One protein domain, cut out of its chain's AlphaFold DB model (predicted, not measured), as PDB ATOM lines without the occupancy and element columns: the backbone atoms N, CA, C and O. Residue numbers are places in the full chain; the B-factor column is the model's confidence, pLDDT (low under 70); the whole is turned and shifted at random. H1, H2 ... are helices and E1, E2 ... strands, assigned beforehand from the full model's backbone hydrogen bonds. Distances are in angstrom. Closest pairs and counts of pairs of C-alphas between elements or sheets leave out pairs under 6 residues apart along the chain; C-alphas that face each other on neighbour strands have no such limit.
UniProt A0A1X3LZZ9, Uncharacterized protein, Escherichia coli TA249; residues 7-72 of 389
ATOM      1  N   GLU A   7       1.181  50.257  48.887       84.44
ATOM      2  CA  GLU A   7      -0.177  49.926  49.321       84.44
ATOM      3  C   GLU A   7      -1.087  51.158  49.453       84.44
ATOM      4  O   GLU A   7      -2.283  51.052  49.188       84.44
ATOM      5  N   ASP A   8      -0.527  52.342  49.736       84.25
ATOM      6  CA  ASP A   8      -1.289  53.596  49.813       84.25
ATOM      7  C   ASP A   8      -1.894  53.993  48.452       84.25
ATOM      8  O   ASP A   8      -2.894  54.709  48.400       84.25
ATOM      9  N   TYR A   9      -1.333  53.490  47.344       81.81
ATOM     10  CA  TYR A   9      -1.871  53.679  45.992       81.81
ATOM     11  C   TYR A   9      -2.741  52.510  45.525       81.81
ATOM     12  O   TYR A   9      -3.678  52.716  44.757       81.81
ATOM     13  N   ILE A  10      -2.449  51.284  45.967       85.00
ATOM     14  CA  ILE A  10      -3.178  50.081  45.540       85.00
ATOM     15  C   ILE A  10      -4.517  49.944  46.267       85.00
ATOM     16  O   ILE A  10      -5.523  49.608  45.637       85.00
ATOM     17  N   LYS A  11      -4.561  50.235  47.571       86.19
ATOM     18  CA  LYS A  11      -5.767  50.078  48.389       86.19
ATOM     19  C   LYS A  11      -6.953  50.913  47.875       86.19
ATOM     20  O   LYS A  11      -8.015  50.317  47.685       86.19
ATOM     21  N   PRO A  12      -6.806  52.209  47.523       88.31
ATOM     22  CA  PRO A  12      -7.903  52.975  46.928       88.31
ATOM     23  C   PRO A  12      -8.398  52.386  45.601       88.31
ATOM     24  O   PRO A  12      -9.594  52.376  45.331       88.31
ATOM     25  N   LEU A  13      -7.502  51.839  44.770       87.19
ATOM     26  CA  LEU A  13      -7.884  51.223  43.494       87.19
ATOM     27  C   LEU A  13      -8.691  49.930  43.690       87.19
ATOM     28  O   LEU A  13      -9.581  49.643  42.888       87.19
ATOM     29  N   LYS A  14      -8.411  49.169  44.755       85.75
ATOM     30  CA  LYS A  14      -9.222  48.011  45.160       85.75
ATOM     31  C   LYS A  14     -10.579  48.447  45.719       85.75
ATOM     32  O   LYS A  14     -11.605  47.933  45.286       85.75
ATOM     33  N   GLU A  15     -10.598  49.426  46.626       87.06
ATOM     34  CA  GLU A  15     -11.831  49.949  47.244       87.06
ATOM     35  C   GLU A  15     -12.790  50.562  46.212       87.06
ATOM     36  O   GLU A  15     -13.999  50.358  46.289       87.06
ATOM     37  N   CYS A  16     -12.263  51.257  45.200       84.69
ATOM     38  CA  CYS A  16     -13.053  51.806  44.096       84.69
ATOM     39  C   CYS A  16     -13.439  50.764  43.029       84.69
ATOM     40  O   CYS A  16     -14.056  51.122  42.026       84.69
ATOM     41  N   GLY A  17     -13.059  49.493  43.196       82.75
ATOM     42  CA  GLY A  17     -13.395  48.413  42.267       82.75
ATOM     43  C   GLY A  17     -12.684  48.491  40.912       82.75
ATOM     44  O   GLY A  17     -13.125  47.847  39.961       82.75
ATOM     45  N   ILE A  18     -11.601  49.265  40.795       85.25
ATOM     46  CA  ILE A  18     -10.746  49.327  39.596       85.25
ATOM     47  C   ILE A  18      -9.879  48.071  39.513       85.25
ATOM     48  O   ILE A  18      -9.695  47.509  38.432       85.25
ATOM     49  N   LEU A  19      -9.370  47.631  40.662       86.50
ATOM     50  CA  LEU A  19      -8.651  46.377  40.820       86.50
ATOM     51  C   LEU A  19      -9.531  45.368  41.560       86.50
ATOM     52  O   LEU A  19     -10.233  45.718  42.506       86.50
ATOM     53  N   LYS A  20      -9.479  44.109  41.134       86.06
ATOM     54  CA  LYS A  20     -10.144  42.970  41.773       86.06
ATOM     55  C   LYS A  20      -9.116  41.894  42.086       86.06
ATOM     56  O   LYS A  20      -8.125  41.748  41.373       86.06
ATOM     57  N   GLU A  21      -9.363  41.143  43.149       81.94
ATOM     58  CA  GLU A  21      -8.563  39.971  43.491       81.94
ATOM     59  C   GLU A  21      -9.225  38.719  42.905       81.94
ATOM     60  O   GLU A  21     -10.334  38.351  43.285       81.94
ATOM     61  N   GLU A  22      -8.544  38.062  41.966       79.31
ATOM     62  CA  GLU A  22      -8.925  36.750  41.436       79.31
ATOM     63  C   GLU A  22      -7.752  35.784  41.620       79.31
ATOM     64  O   GLU A  22      -6.649  36.053  41.147       79.31
ATOM     65  N   LEU A  23      -7.984  34.634  42.266       74.81
ATOM     66  CA  LEU A  23      -7.010  33.531  42.359       74.81
ATOM     67  C   LEU A  23      -5.599  33.988  42.799       74.81
ATOM     68  O   LEU A  23      -4.603  33.629  42.175       74.81
ATOM     69  N   CYS A  24      -5.527  34.801  43.859       73.12
ATOM     70  CA  CYS A  24      -4.291  35.386  44.408       73.12
ATOM     71  C   CYS A  24      -3.570  36.411  43.508       73.12
ATOM     72  O   CYS A  24      -2.468  36.834  43.849       73.12
ATOM     73  N   ASN A  25      -4.184  36.856  42.407       78.44
ATOM     74  CA  ASN A  25      -3.681  37.931  41.556       78.44
ATOM     75  C   ASN A  25      -4.552  39.185  41.671       78.44
ATOM     76  O   ASN A  25      -5.770  39.102  41.823       78.44
ATOM     77  N   VAL A  26      -3.921  40.352  41.534       81.25
ATOM     78  CA  VAL A  26      -4.614  41.639  41.414       81.25
ATOM     79  C   VAL A  26      -4.763  41.963  39.929       81.25
ATOM     80  O   VAL A  26      -3.767  42.120  39.226       81.25
ATOM     81  N   ILE A  27      -6.002  42.045  39.445       85.00
ATOM     82  CA  ILE A  27      -6.326  42.295  38.033       85.00
ATOM     83  C   ILE A  27      -7.202  43.536  37.884       85.00
ATOM     84  O   ILE A  27      -7.910  43.918  38.812       85.00
ATOM     85  N   PHE A  28      -7.203  44.151  36.701       86.38
ATOM     86  CA  PHE A  28      -8.181  45.195  36.400       86.38
ATOM     87  C   PHE A  28      -9.591  44.613  36.310       86.38
ATOM     88  O   PHE A  28      -9.807  43.519  35.791       86.38
ATOM     89  N   SER A  29     -10.571  45.373  36.784       83.62
ATOM     90  CA  SER A  29     -11.983  45.012  36.694       83.62
ATOM     91  C   SER A  29     -12.578  45.249  35.312       83.62
ATOM     92  O   SER A  29     -13.610  44.670  34.997       83.62
ATOM     93  N   GLN A  30     -11.955  46.113  34.500       83.12
ATOM     94  CA  GLN A  30     -12.415  46.474  33.161       83.12
ATOM     95  C   GLN A  30     -11.232  46.659  32.192       83.12
ATOM     96  O   GLN A  30     -10.187  47.183  32.594       83.12
ATOM     97  N   PRO A  31     -11.385  46.310  30.896       83.81
ATOM     98  CA  PRO A  31     -10.325  46.470  29.895       83.81
ATOM     99  C   PRO A  31      -9.820  47.909  29.721       83.81
ATOM    100  O   PRO A  31      -8.654  48.113  29.402       83.81
ATOM    101  N   CYS A  32     -10.669  48.921  29.931       85.56
ATOM    102  CA  CYS A  32     -10.288  50.325  29.753       85.56
ATOM    103  C   CYS A  32      -9.149  50.755  30.690       85.56
ATOM    104  O   CYS A  32      -8.249  51.472  30.252       85.56
ATOM    105  N   PHE A  33      -9.145  50.276  31.938       87.88
ATOM    106  CA  PHE A  33      -8.070  50.552  32.888       87.88
ATOM    107  C   PHE A  33      -6.761  49.901  32.446       87.88
ATOM    108  O   PHE A  33      -5.726  50.563  32.434       87.88
ATOM    109  N   LEU A  34      -6.826  48.653  31.968       88.56
ATOM    110  CA  LEU A  34      -5.670  47.961  31.404       88.56
ATOM    111  C   LEU A  34      -5.093  48.716  30.197       88.56
ATOM    112  O   LEU A  34      -3.893  48.983  30.156       88.56
ATOM    113  N   TYR A  35      -5.935  49.122  29.241       91.12
ATOM    114  CA  TYR A  35      -5.488  49.877  28.068       91.12
ATOM    115  C   TYR A  35      -4.847  51.215  28.442       91.12
ATOM    116  O   TYR A  35      -3.806  51.573  27.890       91.12
ATOM    117  N   TYR A  36      -5.445  51.939  29.392       90.50
ATOM    118  CA  TYR A  36      -4.913  53.206  29.882       90.50
ATOM    119  C   TYR A  36      -3.549  53.030  30.563       90.50
ATOM    120  O   TYR A  36      -2.628  53.805  30.297       90.50
ATOM    121  N   SER A  37      -3.396  52.004  31.405       89.69
ATOM    122  CA  SER A  37      -2.133  51.708  32.086       89.69
ATOM    123  C   SER A  37      -1.017  51.361  31.104       89.69
ATOM    124  O   SER A  37       0.074  51.916  31.212       89.69
ATOM    125  N   ILE A  38      -1.283  50.514  30.104       92.31
ATOM    126  CA  ILE A  38      -0.286  50.191  29.070       92.31
ATOM    127  C   ILE A  38       0.100  51.459  28.292       92.31
ATOM    128  O   ILE A  38       1.287  51.725  28.099       92.31
ATOM    129  N   ALA A  39      -0.881  52.282  27.906       93.69
ATOM    130  CA  ALA A  39      -0.637  53.540  27.207       93.69
ATOM    131  C   ALA A  39       0.226  54.509  28.032       93.69
ATOM    132  O   ALA A  39       1.107  55.168  27.487       93.69
ATOM    133  N   TYR A  40       0.027  54.569  29.349       92.31
ATOM    134  CA  TYR A  40       0.883  55.360  30.230       92.31
ATOM    135  C   TYR A  40       2.341  54.868  30.193       92.31
ATOM    136  O   TYR A  40       3.258  55.661  29.975       92.31
ATOM    137  N   PHE A  41       2.573  53.556  30.319       92.56
ATOM    138  CA  PHE A  41       3.929  52.991  30.298       92.56
ATOM    139  C   PHE A  41       4.631  53.105  28.938       92.56
ATOM    140  O   PHE A  41       5.855  53.227  28.908       92.56
ATOM    141  N   MET A  42       3.893  53.173  27.823       93.50
ATOM    142  CA  MET A  42       4.471  53.467  26.500       93.50
ATOM    143  C   MET A  42       5.245  54.792  26.451       93.50
ATOM    144  O   MET A  42       6.105  54.959  25.591       93.50
ATOM    145  N   LYS A  43       4.952  55.757  27.335       87.31
ATOM    146  CA  LYS A  43       5.707  57.023  27.411       87.31
ATOM    147  C   LYS A  43       7.112  56.850  27.982       87.31
ATOM    148  O   LYS A  43       7.976  57.681  27.725       87.31
ATOM    149  N   HIS A  44       7.309  55.813  28.786       90.31
ATOM    150  CA  HIS A  44       8.513  55.608  29.586       90.31
ATOM    151  C   HIS A  44       9.335  54.403  29.115       90.31
ATOM    152  O   HIS A  44      10.487  54.264  29.513       90.31
ATOM    153  N   ASN A  45       8.759  53.545  28.269       93.44
ATOM    154  CA  ASN A  45       9.397  52.341  27.759       93.44
ATOM    155  C   ASN A  45       9.308  52.282  26.223       93.44
ATOM    156  O   ASN A  45       8.264  51.967  25.649       93.44
ATOM    157  N   GLU A  46      10.432  52.567  25.562       92.44
ATOM    158  CA  GLU A  46      10.543  52.555  24.098       92.44
ATOM    159  C   GLU A  46      10.450  51.147  23.489       92.44
ATOM    160  O   GLU A  46      10.007  51.006  22.350       92.44
ATOM    161  N   GLU A  47      10.833  50.097  24.218       95.69
ATOM    162  CA  GLU A  47      10.681  48.711  23.757       95.69
ATOM    163  C   GLU A  47       9.200  48.328  23.698       95.69
ATOM    164  O   GLU A  47       8.711  47.925  22.642       95.69
ATOM    165  N   LEU A  48       8.462  48.596  24.780       94.00
ATOM    166  CA  LEU A  48       7.009  48.414  24.842       94.00
ATOM    167  C   LEU A  48       6.301  49.220  23.746       94.00
ATOM    168  O   LEU A  48       5.406  48.723  23.062       94.00
ATOM    169  N   LYS A  49       6.718  50.475  23.543       94.38
ATOM    170  CA  LYS A  49       6.175  51.331  22.485       94.38
ATOM    171  C   LYS A  49       6.398  50.723  21.099       94.38
ATOM    172  O   LYS A  49       5.460  50.681  20.306       94.38
ATOM    173  N   LYS A  50       7.603  50.228  20.797       94.56
ATOM    174  CA  LYS A  50       7.903  49.554  19.521       94.56
ATOM    175  C   LYS A  50       7.088  48.277  19.341       94.56
ATOM    176  O   LYS A  50       6.575  48.049  18.248       94.56
ATOM    177  N   GLU A  51       6.937  47.478  20.393       94.12
ATOM    178  CA  GLU A  51       6.151  46.244  20.360       94.12
ATOM    179  C   GLU A  51       4.681  46.527  20.035       94.12
ATOM    180  O   GLU A  51       4.114  45.897  19.140       94.12
ATOM    181  N   ILE A  52       4.076  47.516  20.696       93.06
ATOM    182  CA  ILE A  52       2.671  47.891  20.486       93.06
ATOM    183  C   ILE A  52       2.443  48.468  19.085       93.06
ATOM    184  O   ILE A  52       1.430  48.179  18.453       93.06
ATOM    185  N   LEU A  53       3.385  49.273  18.584       94.12
ATOM    186  CA  LEU A  53       3.290  49.923  17.273       94.12
ATOM    187  C   LEU A  53       3.717  49.024  16.096       94.12
ATOM    188  O   LEU A  53       3.601  49.431  14.931       94.12
ATOM    189  N   SER A  54       4.194  47.808  16.378       91.94
ATOM    190  CA  SER A  54       4.581  46.826  15.363       91.94
ATOM    191  C   SER A  54       3.403  46.429  14.465       91.94
ATOM    192  O   SER A  54       2.236  46.580  14.832       91.94
ATOM    193  N   ASP A  55       3.700  45.933  13.262       87.88
ATOM    194  CA  ASP A  55       2.683  45.543  12.272       87.88
ATOM    195  C   ASP A  55       1.732  44.459  12.792       87.88
ATOM    196  O   ASP A  55       0.543  44.501  12.496       87.88
ATOM    197  N   ASN A  56       2.221  43.572  13.661       85.50
ATOM    198  CA  ASN A  56       1.426  42.482  14.221       85.50
ATOM    199  C   ASN A  56       0.466  42.933  15.334       85.50
ATOM    200  O   ASN A  56      -0.527  42.257  15.593       85.50
ATOM    201  N   ASN A  57       0.751  44.057  16.001       89.44
ATOM    202  CA  ASN A  57       0.070  44.419  17.248       89.44
ATOM    203  C   ASN A  57      -0.793  45.677  17.150       89.44
ATOM    204  O   ASN A  57      -1.764  45.787  17.895       89.44
ATOM    205  N   TYR A  58      -0.491  46.626  16.258       92.00
ATOM    206  CA  TYR A  58      -1.111  47.957  16.320       92.00
ATOM    207  C   TYR A  58      -2.642  47.951  16.147       92.00
ATOM    208  O   TYR A  58      -3.337  48.720  16.813       92.00
ATOM    209  N   LEU A  59      -3.188  47.073  15.295       90.81
ATOM    210  CA  LEU A  59      -4.641  46.914  15.148       90.81
ATOM    211  C   LEU A  59      -5.259  46.193  16.338       90.81
ATOM    212  O   LEU A  59      -6.350  46.547  16.774       90.81
ATOM    213  N   HIS A  60      -4.554  45.215  16.897       87.31
ATOM    214  CA  HIS A  60      -5.037  44.471  18.049       87.31
ATOM    215  C   HIS A  60      -5.047  45.335  19.326       87.31
ATOM    216  O   HIS A  60      -5.987  45.298  20.117       87.31
ATOM    217  N   LEU A  61      -4.039  46.192  19.480       91.12
ATOM    218  CA  LEU A  61      -3.855  47.111  20.602       91.12
ATOM    219  C   LEU A  61      -4.311  48.539  20.266       91.12
ATOM    220  O   LEU A  61      -3.870  49.508  20.884       91.12
ATOM    221  N   HIS A  62      -5.239  48.687  19.315       91.81
ATOM    222  CA  HIS A  62      -5.704  49.983  18.815       91.81
ATOM    223  C   HIS A  62      -6.220  50.919  19.924       91.81
ATOM    224  O   HIS A  62      -6.020  52.131  19.851       91.81
ATOM    225  N   LYS A  63      -6.847  50.375  20.982       91.94
ATOM    226  CA  LYS A  63      -7.297  51.163  22.145       91.94
ATOM    227  C   LYS A  63      -6.149  51.706  22.981       91.94
ATOM    228  O   LYS A  63      -6.238  52.836  23.450       91.94
ATOM    229  N   VAL A  64      -5.064  50.952  23.120       93.75
ATOM    230  CA  VAL A  64      -3.850  51.434  23.787       93.75
ATOM    231  C   VAL A  64      -3.266  52.616  23.012       93.75
ATOM    232  O   VAL A  64      -2.949  53.645  23.603       93.75
ATOM    233  N   ILE A  65      -3.212  52.513  21.679       94.81
ATOM    234  CA  ILE A  65      -2.735  53.592  20.801       94.81
ATOM    235  C   ILE A  65      -3.632  54.835  20.906       94.81
ATOM    236  O   ILE A  65      -3.110  55.942  21.004       94.81
ATOM    237  N   GLU A  66      -4.959  54.671  20.945       91.94
ATOM    238  CA  GLU A  66      -5.926  55.772  21.117       91.94
ATOM    239  C   GLU A  66      -5.772  56.486  22.477       91.94
ATOM    240  O   GLU A  66      -5.821  57.718  22.563       91.94
ATOM    241  N   TYR A  67      -5.539  55.741  23.563       92.69
ATOM    242  CA  TYR A  67      -5.224  56.352  24.857       92.69
ATOM    243  C   TYR A  67      -3.871  57.061  24.824       92.69
ATOM    244  O   TYR A  67      -3.765  58.194  25.296       92.69
ATOM    245  N   TYR A  68      -2.848  56.442  24.231       93.50
ATOM    246  CA  TYR A  68      -1.518  57.036  24.127       93.50
ATOM    247  C   TYR A  68      -1.537  58.332  23.309       93.50
ATOM    248  O   TYR A  68      -0.924  59.316  23.722       93.50
ATOM    249  N   SER A  69      -2.275  58.382  22.197       91.62
ATOM    250  CA  SER A  69      -2.427  59.597  21.388       91.62
ATOM    251  C   SER A  69      -3.132  60.708  22.162       91.62
ATOM    252  O   SER A  69      -2.695  61.854  22.136       91.62
ATOM    253  N   SER A  70      -4.164  60.366  22.933       88.88
ATOM    254  CA  SER A  70      -4.889  61.323  23.780       88.88
ATOM    255  C   SER A  70      -4.006  61.899  24.892       88.88
ATOM    256  O   SER A  70      -4.119  63.074  25.237       88.88
ATOM    257  N   GLN A  71      -3.085  61.096  25.431       88.12
ATOM    258  CA  GLN A  71      -2.102  61.539  26.419       88.12
ATOM    259  C   GLN A  71      -0.919  62.326  25.810       88.12
ATOM    260  O   GLN A  71      -0.132  62.892  26.571       88.12
ATOM    261  N   ASN A  72      -0.765  62.335  24.480       84.81
ATOM    262  CA  ASN A  72       0.310  62.999  23.728       84.81
ATOM    263  C   ASN A  72      -0.269  63.803  22.548       84.81
ATOM    264  O   ASN A  72       0.201  63.704  21.415       84.81
TER     265      ASN A  72
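This is residues 7 to 72 of the 389 residues of an uncharacterized protein of Escherichia coli TA249 (UniProt A0A1X3LZZ9). Two small lobes make an elongated shape: at one end helix H1 sits by the two-stranded hairpin of E1 and E2, and at the other H2 crosses H4, with H3 loosely near both. The tight link from E2 to H2 joins the lobes. The printed part has 66 residues, with four named helices and two named strands in the order H1, E1, E2, H2, H3, H4; the sheet is antiparallel and the class is mostly helix. The whole is only just loose, close to compact, with a radius of gyration of the C-alphas of 13.4 A and spans of 36 by 23 by 19 A.

Start with H1, residues 7 to 15, and E1, residues 19 to 22; their closest C-alphas, of Leu 13 and Leu 19, are 5.6 A apart. E2, residues 25 to 28, forms a hairpin with E1, antiparallel at 139 degrees; look for N 20 and O 27 at 2.8 A, within hydrogen-bond range. Next, H2, residues 31 to 41, touches H4, residues 62 to 71, at a steep tilt of 56 degrees, the same way; the closest C-alphas, of Ala 39 and Tyr 68, are 4.7 A apart. H3, residues 46 to 53, is close to H2 but not clearly touching, the closest C-alphas being those of Phe 41 and Leu 48, 7.8 A apart. H1 is apart from H2, H3 and H4. Every O i to N i+4 pair is within hydrogen-bond range in H2, H3 and H4, and 3 of 5 are in H1.

Find C-alpha 7 at (-0.177, 49.926, 49.321); from there H1 runs 11.8 A. E1 spans 9.7 A and E2 10.0 A. H2 runs 15.7 A from C-alpha 31 at (-10.325, 46.470, 29.895), H3 10.3 A, and H4 14.3 A to C-alpha 71 at (-2.102, 61.539, 26.419).

The C-alphas of Asp 8 and Asp 55, 38.6 A apart, are the two farthest apart. The printed part has no cut and no long link, and no printed residue is under 70 in pLDDT.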